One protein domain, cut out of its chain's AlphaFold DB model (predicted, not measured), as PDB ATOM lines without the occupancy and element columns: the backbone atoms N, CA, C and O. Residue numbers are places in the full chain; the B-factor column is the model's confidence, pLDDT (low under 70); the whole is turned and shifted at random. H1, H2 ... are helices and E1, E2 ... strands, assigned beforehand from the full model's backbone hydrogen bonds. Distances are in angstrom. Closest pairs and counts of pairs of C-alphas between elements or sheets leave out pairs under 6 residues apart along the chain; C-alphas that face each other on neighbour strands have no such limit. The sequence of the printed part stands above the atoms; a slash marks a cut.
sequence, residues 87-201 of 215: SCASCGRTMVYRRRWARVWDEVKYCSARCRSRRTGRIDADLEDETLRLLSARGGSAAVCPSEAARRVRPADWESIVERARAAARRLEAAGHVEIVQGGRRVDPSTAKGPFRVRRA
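AT A GLANCE: This is residues 87 to 201 of the 215 residues of the protein "DUF3253 domain-containing protein" of Gemmatimonadetes bacterium (UniProt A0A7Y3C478). Helices H2, H3 and H4 cross as a core, with the hairpin E1 E2 over one end; beside it lie H1 and a loop whose residues 99 to 104 stick out. The 115 printed residues include four named helices, then two antiparallel strands, mostly helix, with under half in named elements. It is compact, radius of gyration of the C-alphas 14.5 A, spanning 45 by 31 by 22 A.

IN THESE COORDINATES: H1 is residues 113 to 117, C-alpha 113 at (-0.253, -53.565, 32.567), H2 122 to 138, 24.5 A long, H3 146 to 153, H4 159 to 174, E1 178 to 182 and E2 197 to 200, C-alpha 200 at (-5.635, -37.244, 58.400).

HOW THE PARTS SIT: H4 touches H3, closest C-alphas Ala 165 and Pro 146, 5.3 A. N 179 of E1 and O 199 of E2 are within hydrogen-bond range, 2.8 A. H1, H2 and H3 have every O i to N i+4 pair within range, H4 10 of 12.

THE WHOLE: The printed part has no cut, the E1 to E2 link is long, and no printed residue is under 70 pLDDT.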
ATOM      1  N   SER A  87       3.498 -50.408  47.463       92.88
ATOM      2  CA  SER A  87       2.372 -49.737  46.812       92.88
ATOM      3  C   SER A  87       2.641 -49.538  45.317       92.88
ATOM      4  O   SER A  87       3.768 -49.327  44.870       92.88
ATOM      5  N   CYS A  88       1.595 -49.642  44.498       94.50
ATOM      6  CA  CYS A  88       1.677 -49.360  43.069       94.50
ATOM      7  C   CYS A  88       1.846 -47.853  42.836       94.50
ATOM      8  O   CYS A  88       0.952 -47.084  43.188       94.50
ATOM      9  N   ALA A  89       2.900 -47.442  42.127       93.88
ATOM     10  CA  ALA A  89       3.190 -46.028  41.865       93.88
ATOM     11  C   ALA A  89       2.070 -45.288  41.101       93.88
ATOM     12  O   ALA A  89       1.924 -44.078  41.221       93.88
ATOM     13  N   SER A  90       1.248 -46.002  40.321       95.69
ATOM     14  CA  SER A  90       0.147 -45.397  39.551       95.69
ATOM     15  C   SER A  90      -1.147 -45.282  40.365       95.69
ATOM     16  O   SER A  90      -1.781 -44.224  40.414       95.69
ATOM     17  N   CYS A  91      -1.575 -46.376  41.008       94.25
ATOM     18  CA  CYS A  91      -2.906 -46.461  41.616       94.25
ATOM     19  C   CYS A  91      -2.919 -46.489  43.149       94.25
ATOM     20  O   CYS A  91      -4.012 -46.496  43.717       94.25
ATOM     21  N   GLY A  92      -1.753 -46.563  43.791       93.81
ATOM     22  CA  GLY A  92      -1.574 -46.608  45.244       93.81
ATOM     23  C   GLY A  92      -1.978 -47.921  45.919       93.81
ATOM     24  O   GLY A  92      -1.815 -48.044  47.121       93.81
ATOM     25  N   ARG A  93      -2.509 -48.916  45.191       93.00
ATOM     26  CA  ARG A  93      -2.883 -50.209  45.797       93.00
ATOM     27  C   ARG A  93      -1.661 -50.983  46.272       93.00
ATOM     28  O   ARG A  93      -0.660 -51.032  45.552       93.00
ATOM     29  N   THR A  94      -1.806 -51.670  47.398       91.75
ATOM     30  CA  THR A  94      -0.857 -52.663  47.896       91.75
ATOM     31  C   THR A  94      -0.694 -53.770  46.859       91.75
ATOM     32  O   THR A  94      -1.658 -54.378  46.382       91.75
ATOM     33  N   MET A  95       0.545 -53.995  46.443       90.38
ATOM     34  CA  MET A  95       0.910 -55.011  45.476       90.38
ATOM     35  C   MET A  95       0.960 -56.359  46.184       90.38
ATOM     36  O   MET A  95       1.821 -56.612  47.018       90.38
ATOM     37  N   VAL A  96       0.027 -57.236  45.817       85.06
ATOM     38  CA  VAL A  96       0.062 -58.640  46.225       85.06
ATOM     39  C   VAL A  96       1.180 -59.335  45.455       85.06
ATOM     40  O   VAL A  96       1.233 -59.231  44.223       85.06
ATOM     41  N   TYR A  97       2.059 -60.037  46.170       85.75
ATOM     42  CA  TYR A  97       3.144 -60.811  45.575       85.75
ATOM     43  C   TYR A  97       2.621 -61.782  44.503       85.75
ATOM     44  O   TYR A  97       1.562 -62.396  44.641       85.75
ATOM     45  N   ARG A  98       3.380 -61.935  43.413       86.31
ATOM     46  CA  ARG A  98       3.085 -62.876  42.325       86.31
ATOM     47  C   ARG A  98       4.344 -63.664  42.007       86.31
ATOM     48  O   ARG A  98       5.398 -63.063  41.842       86.31
ATOM     49  N   ARG A  99       4.230 -64.980  41.795       85.94
ATOM     50  CA  ARG A  99       5.375 -65.861  41.478       85.94
ATOM     51  C   ARG A  99       6.232 -65.360  40.306       85.94
ATOM     52  O   ARG A  99       7.449 -65.478  40.339       85.94
ATOM     53  N   ARG A 100       5.616 -64.718  39.306       85.81
ATOM     54  CA  ARG A 100       6.313 -64.080  38.169       85.81
ATOM     55  C   ARG A 100       7.265 -62.935  38.548       85.81
ATOM     56  O   ARG A 100       8.036 -62.501  37.706       85.81
ATOM     57  N   TRP A 101       7.159 -62.396  39.760       88.75
ATOM     58  CA  TRP A 101       7.970 -61.284  40.257       88.75
ATOM     59  C   TRP A 101       9.078 -61.731  41.209       88.75
ATOM     60  O   TRP A 101       9.833 -60.883  41.664       88.75
ATOM     61  N   ALA A 102       9.218 -63.038  41.459       86.88
ATOM     62  CA  ALA A 102      10.189 -63.589  42.405       86.88
ATOM     63  C   ALA A 102      11.621 -63.062  42.203       86.88
ATOM     64  O   ALA A 102      12.330 -62.845  43.172       86.88
ATOM     65  N   ARG A 103      12.032 -62.844  40.947       86.38
ATOM     66  CA  ARG A 103      13.401 -62.434  40.591       86.38
ATOM     67  C   ARG A 103      13.610 -60.924  40.472       86.38
ATOM     68  O   ARG A 103      14.744 -60.496  40.363       86.38
ATOM     69  N   VAL A 104      12.535 -60.136  40.422       88.94
ATOM     70  CA  VAL A 104      12.585 -58.708  40.039       88.94
ATOM     71  C   VAL A 104      11.744 -57.824  40.957       88.94
ATOM     72  O   VAL A 104      11.379 -56.712  40.586       88.94
ATOM     73  N   TRP A 105      11.359 -58.313  42.140       87.00
ATOM     74  CA  TRP A 105      10.426 -57.604  43.020       87.00
ATOM     75  C   TRP A 105      10.897 -56.194  43.389       87.00
ATOM     76  O   TRP A 105      10.067 -55.300  43.566       87.00
ATOM     77  N   ASP A 106      12.208 -55.970  43.466       87.06
ATOM     78  CA  ASP A 106      12.801 -54.663  43.762       87.06
ATOM     79  C   ASP A 106      12.618 -53.623  42.665       87.06
ATOM     80  O   ASP A 106      12.458 -52.440  42.962       87.06
ATOM     81  N   GLU A 107      12.430 -54.069  41.430       90.12
ATOM     82  CA  GLU A 107      12.203 -53.204  40.276       90.12
ATOM     83  C   GLU A 107      10.711 -53.022  39.938       90.12
ATOM     84  O   GLU A 107      10.340 -52.123  39.176       90.12
ATOM     85  N   VAL A 108       9.815 -53.862  40.477       92.06
ATOM     86  CA  VAL A 108       8.377 -53.801  40.160       92.06
ATOM     87  C   VAL A 108       7.727 -52.570  40.799       92.06
ATOM     88  O   VAL A 108       7.522 -52.505  42.007       92.06
ATOM     89  N   LYS A 109       7.298 -51.624  39.953       92.88
ATOM     90  CA  LYS A 109       6.614 -50.378  40.366       92.88
ATOM     91  C   LYS A 109       5.087 -50.393  40.204       92.88
ATOM     92  O   LYS A 109       4.399 -49.535  40.755       92.88
ATOM     93  N   TYR A 110       4.533 -51.322  39.415       94.62
ATOM     94  CA  TYR A 110       3.122 -51.287  38.997       94.62
ATOM     95  C   TYR A 110       2.408 -52.632  39.156       94.62
ATOM     96  O   TYR A 110       2.911 -53.671  38.732       94.62
ATOM     97  N   CYS A 111       1.164 -52.600  39.646       91.81
ATOM     98  CA  CYS A 111       0.378 -53.810  39.910       91.81
ATOM     99  C   CYS A 111      -0.170 -54.517  38.651       91.81
ATOM    100  O   CYS A 111      -0.576 -55.679  38.714       91.81
ATOM    101  N   SER A 112      -0.271 -53.820  37.514       91.25
ATOM    102  CA  SER A 112      -0.853 -54.353  36.273       91.25
ATOM    103  C   SER A 112      -0.366 -53.606  35.032       91.25
ATOM    104  O   SER A 112       0.125 -52.482  35.133       91.25
ATOM    105  N   ALA A 113      -0.560 -54.204  33.850       92.94
ATOM    106  CA  ALA A 113      -0.253 -53.565  32.567       92.94
ATOM    107  C   ALA A 113      -0.991 -52.224  32.396       92.94
ATOM    108  O   ALA A 113      -0.373 -51.236  32.016       92.94
ATOM    109  N   ARG A 114      -2.270 -52.153  32.798       93.81
ATOM    110  CA  ARG A 114      -3.051 -50.902  32.800       93.81
ATOM    111  C   ARG A 114      -2.426 -49.814  33.679       93.81
ATOM    112  O   ARG A 114      -2.449 -48.649  33.313       93.81
ATOM    113  N   CYS A 115      -1.893 -50.172  34.849       94.81
ATOM    114  CA  CYS A 115      -1.220 -49.203  35.721       94.81
ATOM    115  C   CYS A 115       0.155 -48.791  35.185       94.81
ATOM    116  O   CYS A 115       0.587 -47.680  35.453       94.81
ATOM    117  N   ARG A 116       0.821 -49.662  34.419       93.94
ATOM    118  CA  ARG A 116       2.083 -49.341  33.745       93.94
ATOM    119  C   ARG A 116       1.882 -48.367  32.583       93.94
ATOM    120  O   ARG A 116       2.697 -47.473  32.406       93.94
ATOM    121  N   SER A 117       0.818 -48.534  31.794       94.06
ATOM    122  CA  SER A 117       0.512 -47.623  30.682       94.06
ATOM    123  C   SER A 117      -0.123 -46.311  31.146       94.06
ATOM    124  O   SER A 117       0.007 -45.288  30.476       94.06
ATOM    125  N   ARG A 118      -0.789 -46.309  32.306       91.88
ATOM    126  CA  ARG A 118      -1.382 -45.103  32.881       91.88
ATOM    127  C   ARG A 118      -0.334 -44.256  33.605       91.88
ATOM    128  O   ARG A 118       0.072 -44.584  34.720       91.88
ATOM    129  N   ARG A 119       0.003 -43.110  33.015       88.81
ATOM    130  CA  ARG A 119       0.804 -42.070  33.673       88.81
ATOM    131  C   ARG A 119      -0.035 -41.333  34.719       88.81
ATOM    132  O   ARG A 119      -1.188 -40.987  34.451       88.81
ATOM    133  N   THR A 120       0.539 -41.117  35.899       92.69
ATOM    134  CA  THR A 120       0.045 -40.118  36.853       92.69
ATOM    135  C   THR A 120       0.327 -38.740  36.264       92.69
ATOM    136  O   THR A 120       1.398 -38.510  35.706       92.69
ATOM    137  N   GLY A 121      -0.662 -37.852  36.288       94.88
ATOM    138  CA  GLY A 121      -0.563 -36.535  35.654       94.88
ATOM    139  C   GLY A 121      -1.075 -35.414  36.547       94.88
ATOM    140  O   GLY A 121      -1.365 -35.633  37.719       94.88
ATOM    141  N   ARG A 122      -1.250 -34.220  35.973       96.94
ATOM    142  CA  ARG A 122      -1.665 -33.026  36.725       96.94
ATOM    143  C   ARG A 122      -2.957 -33.227  37.525       96.94
ATOM    144  O   ARG A 122      -2.974 -32.945  38.710       96.94
ATOM    145  N   ILE A 123      -3.973 -33.849  36.920       97.00
ATOM    146  CA  ILE A 123      -5.247 -34.167  37.595       97.00
ATOM    147  C   ILE A 123      -5.036 -35.063  38.824       97.00
ATOM    148  O   ILE A 123      -5.748 -34.932  39.811       97.00
ATOM    149  N   ASP A 124      -4.100 -36.015  38.756       97.56
ATOM    150  CA  ASP A 124      -3.813 -36.908  39.880       97.56
ATOM    151  C   ASP A 124      -3.172 -36.133  41.049       97.56
ATOM    152  O   ASP A 124      -3.516 -36.433  42.189       97.56
ATOM    153  N   ALA A 125      -2.322 -35.136  40.767       97.56
ATOM    154  CA  ALA A 125      -1.733 -34.240  41.766       97.56
ATOM    155  C   ALA A 125      -2.770 -33.262  42.347       97.56
ATOM    156  O   ALA A 125      -2.909 -33.176  43.562       97.56
ATOM    157  N   ASP A 126      -3.589 -32.627  41.499       98.19
ATOM    158  CA  ASP A 126      -4.649 -31.716  41.954       98.19
ATOM    159  C   ASP A 126      -5.638 -32.434  42.901       98.19
ATOM    160  O   ASP A 126      -6.136 -31.854  43.861       98.19
ATOM    161  N   LEU A 127      -5.914 -33.724  42.662       98.38
ATOM    162  CA  LEU A 127      -6.753 -34.551  43.540       98.38
ATOM    163  C   LEU A 127      -6.101 -34.855  44.895       98.38
ATOM    164  O   LEU A 127      -6.817 -34.972  45.893       98.38
ATOM    165  N   GLU A 128      -4.780 -35.025  44.940       98.38
ATOM    166  CA  GLU A 128      -4.035 -35.215  46.190       98.38
ATOM    167  C   GLU A 128      -4.050 -33.931  47.017       98.38
ATOM    168  O   GLU A 128      -4.491 -33.955  48.170       98.38
ATOM    169  N   ASP A 129      -3.690 -32.812  46.391       98.38
ATOM    170  CA  ASP A 129      -3.682 -31.486  47.008       98.38
ATOM    171  C   ASP A 129      -5.067 -31.121  47.544       98.38
ATOM    172  O   ASP A 129      -5.216 -30.720  48.701       98.38
ATOM    173  N   GLU A 130      -6.113 -31.331  46.743       98.44
ATOM    174  CA  GLU A 130      -7.478 -31.011  47.145       98.44
ATOM    175  C   GLU A 130      -7.973 -31.904  48.289       98.44
ATOM    176  O   GLU A 130      -8.676 -31.437  49.188       98.44
ATOM    177  N   THR A 131      -7.571 -33.177  48.314       97.81
ATOM    178  CA  THR A 131      -7.876 -34.072  49.440       97.81
ATOM    179  C   THR A 131      -7.240 -33.553  50.731       97.81
ATOM    180  O   THR A 131      -7.913 -33.471  51.762       97.81
ATOM    181  N   LEU A 132      -5.968 -33.151  50.685       96.50
ATOM    182  CA  LEU A 132      -5.266 -32.587  51.840       96.50
ATOM    183  C   LEU A 132      -5.845 -31.229  52.260       96.50
ATOM    184  O   LEU A 132      -5.976 -30.958  53.460       96.50
ATOM    185  N   ARG A 133      -6.260 -30.397  51.301       96.69
ATOM    186  CA  ARG A 133      -6.921 -29.109  51.553       96.69
ATOM    187  C   ARG A 133      -8.250 -29.296  52.275       96.69
ATOM    188  O   ARG A 133      -8.485 -28.649  53.295       96.69
ATOM    189  N   LEU A 134      -9.088 -30.219  51.802       96.88
ATOM    190  CA  LEU A 134     -10.358 -30.579  52.437       96.88
ATOM    191  C   LEU A 134     -10.168 -31.064  53.878       96.88
ATOM    192  O   LEU A 134     -10.905 -30.651  54.773       96.88
ATOM    193  N   LEU A 135      -9.170 -31.918  54.114       95.94
ATOM    194  CA  LEU A 135      -8.839 -32.404  55.455       95.94
ATOM    195  C   LEU A 135      -8.356 -31.277  56.371       95.94
ATOM    196  O   LEU A 135      -8.728 -31.225  57.540       95.94
ATOM    197  N   SER A 136      -7.538 -30.368  55.843       93.19
ATOM    198  CA  SER A 136      -7.032 -29.211  56.589       93.19
ATOM    199  C   SER A 136      -8.149 -28.239  56.962       93.19
ATOM    200  O   SER A 136      -8.177 -27.761  58.089       93.19
ATOM    201  N   ALA A 137      -9.107 -28.009  56.061       93.94
ATOM    202  CA  ALA A 137     -10.238 -27.117  56.301       93.94
ATOM    203  C   ALA A 137     -11.225 -27.639  57.361       93.94
ATOM    204  O   ALA A 137     -11.879 -26.840  58.023       93.94
ATOM    205  N   ARG A 138     -11.362 -28.963  57.520       91.06
ATOM    206  CA  ARG A 138     -12.292 -29.559  58.499       91.06
ATOM    207  C   ARG A 138     -11.708 -29.688  59.904       91.06
ATOM    208  O   ARG A 138     -12.466 -29.649  60.866       91.06
ATOM    209  N   GLY A 139     -10.389 -29.852  60.010       82.12
ATOM    210  CA  GLY A 139      -9.701 -30.072  61.281       82.12
ATOM    211  C   GLY A 139     -10.016 -31.422  61.947       82.12
ATOM    212  O   GLY A 139     -10.931 -32.154  61.564       82.12
ATOM    213  N   GLY A 140      -9.218 -31.763  62.961       81.19
ATOM    214  CA  GLY A 140      -9.434 -32.929  63.823       81.19
ATOM    215  C   GLY A 140      -9.506 -34.275  63.088       81.19
ATOM    216  O   GLY A 140      -8.760 -34.543  62.146       81.19
ATOM    217  N   SER A 141     -10.417 -35.136  63.546       76.81
ATOM    218  CA  SER A 141     -10.644 -36.492  63.025       76.81
ATOM    219  C   SER A 141     -11.669 -36.551  61.883       76.81
ATOM    220  O   SER A 141     -12.131 -37.638  61.517       76.81
ATOM    221  N   ALA A 142     -12.038 -35.400  61.311       88.50
ATOM    222  CA  ALA A 142     -13.031 -35.328  60.253       88.50
ATOM    223  C   ALA A 142     -12.564 -36.074  58.994       88.50
ATOM    224  O   ALA A 142     -11.409 -35.983  58.578       88.50
ATOM    225  N   ALA A 143     -13.492 -36.802  58.365       92.81
ATOM    226  CA  ALA A 143     -13.191 -37.639  57.210       92.81
ATOM    227  C   ALA A 143     -13.892 -37.140  55.938       92.81
ATOM    228  O   ALA A 143     -15.086 -36.831  55.960       92.81
ATOM    229  N   VAL A 144     -13.168 -37.090  54.822       95.81
ATOM    230  CA  VAL A 144     -13.627 -36.644  53.492       95.81
ATOM    231  C   VAL A 144     -13.912 -37.846  52.593       95.81
ATOM    232  O   VAL A 144     -13.342 -38.916  52.796       95.81
ATOM    233  N   CYS A 145     -14.800 -37.724  51.605       95.19
ATOM    234  CA  CYS A 145     -15.007 -38.786  50.614       95.19
ATOM    235  C   CYS A 145     -14.234 -38.481  49.314       95.19
ATOM    236  O   CYS A 145     -14.129 -37.317  48.932       95.19
ATOM    237  N   PRO A 146     -13.727 -39.494  48.581       96.25
ATOM    238  CA  PRO A 146     -12.987 -39.255  47.335       96.25
ATOM    239  C   PRO A 146     -13.778 -38.479  46.272       96.25
ATOM    240  O   PRO A 146     -13.209 -37.698  45.514       96.25
ATOM    241  N   SER A 147     -15.101 -38.669  46.216       97.06
ATOM    242  CA  SER A 147     -15.965 -37.948  45.277       97.06
ATOM    243  C   SER A 147     -16.061 -36.451  45.576       97.06
ATOM    244  O   SER A 147     -16.345 -35.679  44.670       97.06
ATOM    245  N   GLU A 148     -15.793 -36.009  46.806       97.38
ATOM    246  CA  GLU A 148     -15.765 -34.585  47.145       97.38
ATOM    247  C   GLU A 148     -14.551 -33.879  46.535       97.38
ATOM    248  O   GLU A 148     -14.709 -32.828  45.918       97.38
ATOM    249  N   ALA A 149     -13.364 -34.490  46.624       97.56
ATOM    250  CA  ALA A 149     -12.174 -33.988  45.938       97.56
ATOM    251  C   ALA A 149     -12.394 -33.961  44.416       97.56
ATOM    252  O   ALA A 149     -12.118 -32.958  43.764       97.56
ATOM    253  N   ALA A 150     -12.994 -35.018  43.853       98.06
ATOM    254  CA  ALA A 150     -13.350 -35.061  42.434       98.06
ATOM    255  C   ALA A 150     -14.286 -33.910  42.021       98.06
ATOM    256  O   ALA A 150     -14.030 -33.246  41.018       98.06
ATOM    257  N   ARG A 151     -15.333 -33.633  42.811       98.25
ATOM    258  CA  ARG A 151     -16.276 -32.527  42.564       98.25
ATOM    259  C   ARG A 151     -15.612 -31.157  42.602       98.25
ATOM    260  O   ARG A 151     -16.054 -30.265  41.892       98.25
ATOM    261  N   ARG A 152     -14.568 -30.983  43.412       98.00
ATOM    262  CA  ARG A 152     -13.828 -29.720  43.491       98.00
ATOM    263  C   ARG A 152     -12.821 -29.550  42.358       98.00
ATOM    264  O   ARG A 152     -12.706 -28.449  41.836       98.00
ATOM    265  N   VAL A 153     -12.153 -30.628  41.943       97.94
ATOM    266  CA  VAL A 153     -11.169 -30.591  40.846       97.94
ATOM    267  C   VAL A 153     -11.840 -30.508  39.471       97.94
ATOM    268  O   VAL A 153     -11.364 -29.788  38.599       97.94
ATOM    269  N   ARG A 154     -12.953 -31.222  39.248       97.50
ATOM    270  CA  ARG A 154     -13.731 -31.149  37.997       97.50
ATOM    271  C   ARG A 154     -15.237 -31.100  38.255       97.50
ATOM    272  O   ARG A 154     -15.902 -32.118  38.096       97.50
ATOM    273  N   PRO A 155     -15.812 -29.928  38.568       97.00
ATOM    274  CA  PRO A 155     -17.239 -29.807  38.883       97.00
ATOM    275  C   PRO A 155     -18.181 -30.369  37.807       97.00
ATOM    276  O   PRO A 155     -19.177 -31.003  38.144       97.00
ATOM    277  N   ALA A 156     -17.846 -30.187  36.525       96.12
ATOM    278  CA  ALA A 156     -18.673 -30.620  35.396       96.12
ATOM    279  C   ALA A 156     -18.515 -32.108  35.014       96.12
ATOM    280  O   ALA A 156     -19.405 -32.665  34.385       96.12
ATOM    281  N   ASP A 157     -17.402 -32.752  35.382       95.75
ATOM    282  CA  ASP A 157     -17.044 -34.115  34.943       95.75
ATOM    283  C   ASP A 157     -16.348 -34.895  36.075       95.75
ATOM    284  O   ASP A 157     -15.299 -35.520  35.920       95.75
ATOM    285  N   TRP A 158     -16.889 -34.780  37.286       97.00
ATOM    286  CA  TRP A 158     -16.280 -35.383  38.471       97.00
ATOM    287  C   TRP A 158     -16.405 -36.912  38.454       97.00
ATOM    288  O   TRP A 158     -15.515 -37.598  38.956       97.00
ATOM    289  N   GLU A 159     -17.477 -37.448  37.863       96.81
ATOM    290  CA  GLU A 159     -17.770 -38.886  37.810       96.81
ATOM    291  C   GLU A 159     -16.682 -39.665  37.067       96.81
ATOM    292  O   GLU A 159     -16.204 -40.690  37.565       96.81
ATOM    293  N   SER A 160     -16.207 -39.135  35.935       96.88
ATOM    294  CA  SER A 160     -15.167 -39.772  35.117       96.88
ATOM    295  C   SER A 160     -13.822 -39.899  35.847       96.88
ATOM    296  O   SER A 160     -13.013 -40.784  35.542       96.88
ATOM    297  N   ILE A 161     -13.581 -39.050  36.855       96.44
ATOM    298  CA  ILE A 161     -12.333 -39.010  37.622       96.44
ATOM    299  C   ILE A 161     -12.444 -39.605  39.031       96.44
ATOM    300  O   ILE A 161     -11.435 -39.639  39.737       96.44
ATOM    301  N   VAL A 162     -13.591 -40.152  39.453       95.44
ATOM    302  CA  VAL A 162     -13.750 -40.728  40.809       95.44
ATOM    303  C   VAL A 162     -12.737 -41.842  41.089       95.44
ATOM    304  O   VAL A 162     -12.134 -41.881  42.162       95.44
ATOM    305  N   GLU A 163     -12.473 -42.725  40.124       94.31
ATOM    306  CA  GLU A 163     -11.451 -43.770  40.294       94.31
ATOM    307  C   GLU A 163     -10.026 -43.202  40.373       94.31
ATOM    308  O   GLU A 163      -9.145 -43.797  41.005       94.31
ATOM    309  N   ARG A 164      -9.788 -42.025  39.780       96.69
ATOM    310  CA  ARG A 164      -8.534 -41.285  39.972       96.69
ATOM    311  C   ARG A 164      -8.463 -40.692  41.375       96.69
ATOM    312  O   ARG A 164      -7.427 -40.828  42.011       96.69
ATOM    313  N   ALA A 165      -9.564 -40.156  41.899       97.00
ATOM    314  CA  ALA A 165      -9.633 -39.648  43.270       97.00
ATOM    315  C   ALA A 165      -9.412 -40.763  44.305       97.00
ATOM    316  O   ALA A 165      -8.665 -40.601  45.266       97.00
ATOM    317  N   ARG A 166      -9.972 -41.957  44.067       96.12
ATOM    318  CA  ARG A 166      -9.675 -43.154  44.870       96.12
ATOM    319  C   ARG A 166      -8.200 -43.548  44.801       96.12
ATOM    320  O   ARG A 166      -7.647 -44.000  45.798       96.12
ATOM    321  N   ALA A 167      -7.567 -43.422  43.633       96.38
ATOM    322  CA  ALA A 167      -6.136 -43.673  43.481       96.38
ATOM    323  C   ALA A 167      -5.277 -42.635  44.216       96.38
ATOM    324  O   ALA A 167      -4.332 -43.038  44.883       96.38
ATOM    325  N   ALA A 168      -5.639 -41.351  44.156       97.50
ATOM    326  CA  ALA A 168      -4.997 -40.280  44.915       97.50
ATOM    327  C   ALA A 168      -5.043 -40.549  46.422       97.50
ATOM    328  O   ALA A 168      -4.002 -40.574  47.072       97.50
ATOM    329  N   ALA A 169      -6.217 -40.892  46.962       96.88
ATOM    330  CA  ALA A 169      -6.355 -41.255  48.372       96.88
ATOM    331  C   ALA A 169      -5.427 -42.415  48.781       96.88
ATOM    332  O   ALA A 169      -4.809 -42.369  49.838       96.88
ATOM    333  N   ARG A 170      -5.288 -43.439  47.928       96.25
ATOM    334  CA  ARG A 170      -4.367 -44.560  48.177       96.25
ATOM    335  C   ARG A 170      -2.898 -44.163  48.118       96.25
ATOM    336  O   ARG A 170      -2.110 -44.674  48.897       96.25
ATOM    337  N   ARG A 171      -2.515 -43.275  47.197       96.25
ATOM    338  CA  ARG A 171      -1.133 -42.774  47.124       96.25
ATOM    339  C   ARG A 171      -0.790 -41.945  48.362       96.25
ATOM    340  O   ARG A 171       0.275 -42.153  48.927       96.25
ATOM    341  N   LEU A 172      -1.719 -41.116  48.841       96.06
ATOM    342  CA  LEU A 172      -1.566 -40.385  50.103       96.06
ATOM    343  C   LEU A 172      -1.460 -41.318  51.320       96.06
ATOM    344  O   LEU A 172      -0.692 -41.034  52.235       96.06
ATOM    345  N   GLU A 173      -2.218 -42.417  51.346       95.50
ATOM    346  CA  GLU A 173      -2.163 -43.406  52.434       95.50
ATOM    347  C   GLU A 173      -0.839 -44.175  52.419       95.50
ATOM    348  O   GLU A 173      -0.185 -44.292  53.453       95.50
ATOM    349  N   ALA A 174      -0.374 -44.580  51.235       93.12
ATOM    350  CA  ALA A 174       0.940 -45.187  51.055       93.12
ATOM    351  C   ALA A 174       2.098 -44.239  51.419       93.12
ATOM    352  O   ALA A 174       3.141 -44.701  51.873       93.12
ATOM    353  N   ALA A 175       1.918 -42.928  51.231       92.38
ATOM    354  CA  ALA A 175       2.856 -41.897  51.675       92.38
ATOM    355  C   ALA A 175       2.738 -41.572  53.179       92.38
ATOM    356  O   ALA A 175       3.548 -40.819  53.711       92.38
ATOM    357  N   GLY A 176       1.740 -42.126  53.878       92.38
ATOM    358  CA  GLY A 176       1.534 -41.920  55.311       92.38
ATOM    359  C   GLY A 176       0.869 -40.596  55.691       92.38
ATOM    360  O   GLY A 176       0.850 -40.248  56.868       92.38
ATOM    361  N   HIS A 177       0.306 -39.849  54.737       93.62
ATOM    362  CA  HIS A 177      -0.361 -38.570  55.016       93.62
ATOM    363  C   HIS A 177      -1.796 -38.737  55.531       93.62
ATOM    364  O   HIS A 177      -2.321 -37.880  56.248       93.62
ATOM    365  N   VAL A 178      -2.455 -39.830  55.141       94.94
ATOM    366  CA  VAL A 178      -3.868 -40.078  55.436       94.94
ATOM    367  C   VAL A 178      -4.111 -41.527  55.830       94.94
ATOM    368  O   VAL A 178      -3.347 -42.421  55.486       94.94
ATOM    369  N   GLU A 179      -5.227 -41.758  56.506       94.25
ATOM    370  CA  GLU A 179      -5.791 -43.077  56.763       94.25
ATOM    371  C   GLU A 179      -7.086 -43.226  55.969       94.25
ATOM    372  O   GLU A 179      -7.881 -42.286  55.866       94.25
ATOM    373  N   ILE A 180      -7.347 -44.426  55.459       94.75
ATOM    374  CA  ILE A 180      -8.626 -44.745  54.827       94.75
ATOM    375  C   ILE A 180      -9.496 -45.499  55.825       94.75
ATOM    376  O   ILE A 180      -9.050 -46.452  56.461       94.75
ATOM    377  N   VAL A 181     -10.741 -45.043  55.987       94.44
ATOM    378  CA  VAL A 181     -11.663 -45.524  57.016       94.44
ATOM    379  C   VAL A 181     -13.023 -45.931  56.447       94.44
ATOM    380  O   VAL A 181     -13.575 -45.284  55.550       94.44
ATOM    381  N   GLN A 182     -13.601 -46.991  57.015       93.75
ATOM    382  CA  GLN A 182     -14.985 -47.425  56.804       93.75
ATOM    383  C   GLN A 182     -15.610 -47.743  58.165       93.75
ATOM    384  O   GLN A 182     -14.986 -48.391  58.998       93.75
ATOM    385  N   GLY A 183     -16.816 -47.227  58.433       88.38
ATOM    386  CA  GLY A 183     -17.462 -47.393  59.745       88.38
ATOM    387  C   GLY A 183     -16.615 -46.886  60.925       88.38
ATOM    388  O   GLY A 183     -16.676 -47.451  62.007       88.38
ATOM    389  N   GLY A 184     -15.762 -45.877  60.700       87.12
ATOM    390  CA  GLY A 184     -14.851 -45.321  61.713       87.12
ATOM    391  C   GLY A 184     -13.545 -46.100  61.932       87.12
ATOM    392  O   GLY A 184     -12.654 -45.590  62.607       87.12
ATOM    393  N   ARG A 185     -13.388 -47.286  61.333       89.19
ATOM    394  CA  ARG A 185     -12.193 -48.138  61.465       89.19
ATOM    395  C   ARG A 185     -11.256 -47.962  60.273       89.19
ATOM    396  O   ARG A 185     -11.736 -47.841  59.146       89.19
ATOM    397  N   ARG A 186      -9.936 -47.984  60.509       92.56
ATOM    398  CA  ARG A 186      -8.928 -48.019  59.434       92.56
ATOM    399  C   ARG A 186      -9.071 -49.320  58.638       92.56
ATOM    400  O   ARG A 186      -9.203 -50.388  59.229       92.56
ATOM    401  N   VAL A 187      -9.051 -49.219  57.312       92.44
ATOM    402  CA  VAL A 187      -9.155 -50.348  56.376       92.44
ATOM    403  C   VAL A 187      -8.080 -50.246  55.297       92.44
ATOM    404  O   VAL A 187      -7.701 -49.141  54.911       92.44
ATOM    405  N   ASP A 188      -7.622 -51.387  54.772       86.81
ATOM    406  CA  ASP A 188      -6.771 -51.397  53.578       86.81
ATOM    407  C   ASP A 188      -7.607 -50.973  52.358       86.81
ATOM    408  O   ASP A 188      -8.579 -51.644  51.985       86.81
ATOM    409  N   PRO A 189      -7.239 -49.881  51.681       83.50
ATOM    410  CA  PRO A 189      -8.004 -49.368  50.552       83.50
ATOM    411  C   PRO A 189      -7.921 -50.226  49.284       83.50
ATOM    412  O   PRO A 189      -8.626 -49.962  48.304       83.50
ATOM    413  N   SER A 190      -7.035 -51.221  49.263       82.62
ATOM    414  CA  SER A 190      -6.891 -52.189  48.176       82.62
ATOM    415  C   SER A 190      -7.943 -53.294  48.247       82.62
ATOM    416  O   SER A 190      -8.297 -53.850  47.207       82.62
ATOM    417  N   THR A 191      -8.448 -53.588  49.449       83.81
ATOM    418  CA  THR A 191      -9.421 -54.656  49.726       83.81
ATOM    419  C   THR A 191     -10.793 -54.119  50.140       83.81
ATOM    420  O   THR A 191     -11.795 -54.812  49.955       83.81
ATOM    421  N   ALA A 192     -10.857 -52.875  50.629       83.12
ATOM    422  CA  ALA A 192     -12.089 -52.183  50.992       83.12
ATOM    423  C   ALA A 192     -13.121 -52.188  49.850       83.12
ATOM    424  O   ALA A 192     -12.894 -51.653  48.757       83.12
ATOM    425  N   LYS A 193     -14.294 -52.768  50.119       83.56
ATOM    426  CA  LYS A 193     -15.434 -52.792  49.195       83.56
ATOM    427  C   LYS A 193     -16.364 -51.618  49.487       83.56
ATOM    428  O   LYS A 193     -16.641 -51.306  50.640       83.56
ATOM    429  N   GLY A 194     -16.887 -50.994  48.434       88.69
ATOM    430  CA  GLY A 194     -17.838 -49.890  48.564       88.69
ATOM    431  C   GLY A 194     -17.197 -48.552  48.966       88.69
ATOM    432  O   GLY A 194     -15.977 -48.384  48.850       88.69
ATOM    433  N   PRO A 195     -18.011 -47.556  49.358       91.62
ATOM    434  CA  PRO A 195     -17.548 -46.218  49.713       91.62
ATOM    435  C   PRO A 195     -16.621 -46.239  50.928       91.62
ATOM    436  O   PRO A 195     -16.934 -46.852  51.946       91.62
ATOM    437  N   PHE A 196     -15.506 -45.523  50.840       95.12
ATOM    438  CA  PHE A 196     -14.619 -45.276  51.971       95.12
ATOM    439  C   PHE A 196     -14.457 -43.774  52.183       95.12
ATOM    440  O   PHE A 196     -14.709 -42.973  51.276       95.12
ATOM    441  N   ARG A 197     -14.031 -43.399  53.386       95.56
ATOM    442  CA  ARG A 197     -13.658 -42.028  53.729       95.56
ATOM    443  C   ARG A 197     -12.157 -41.954  53.988       95.56
ATOM    444  O   ARG A 197     -11.515 -42.968  54.233       95.56
ATOM    445  N   VAL A 198     -11.609 -40.754  53.915       95.69
ATOM    446  CA  VAL A 198     -10.194 -40.448  54.113       95.69
ATOM    447  C   VAL A 198     -10.093 -39.516  55.310       95.69
ATOM    448  O   VAL A 198     -10.842 -38.546  55.370       95.69
ATOM    449  N   ARG A 199      -9.201 -39.798  56.255       95.25
ATOM    450  CA  ARG A 199      -8.922 -38.981  57.445       95.25
ATOM    451  C   ARG A 199      -7.435 -38.632  57.473       95.25
ATOM    452  O   ARG A 199      -6.632 -39.360  56.903       95.25
ATOM    453  N   ARG A 200      -7.050 -37.539  58.130       93.50
ATOM    454  CA  ARG A 200      -5.635 -37.244  58.400       93.50
ATOM    455  C   ARG A 200      -5.028 -38.356  59.263       93.50
ATOM    456  O   ARG A 200      -5.679 -38.803  60.200       93.50
ATOM    457  N   ALA A 201      -3.809 -38.788  58.951       87.62
ATOM    458  CA  ALA A 201      -3.106 -39.756  59.783       87.62
ATOM    459  C   ALA A 201      -2.691 -39.120  61.119       87.62
ATOM    460  O   ALA A 201      -1.978 -38.120  61.134       87.62
TER     461      ALA A 201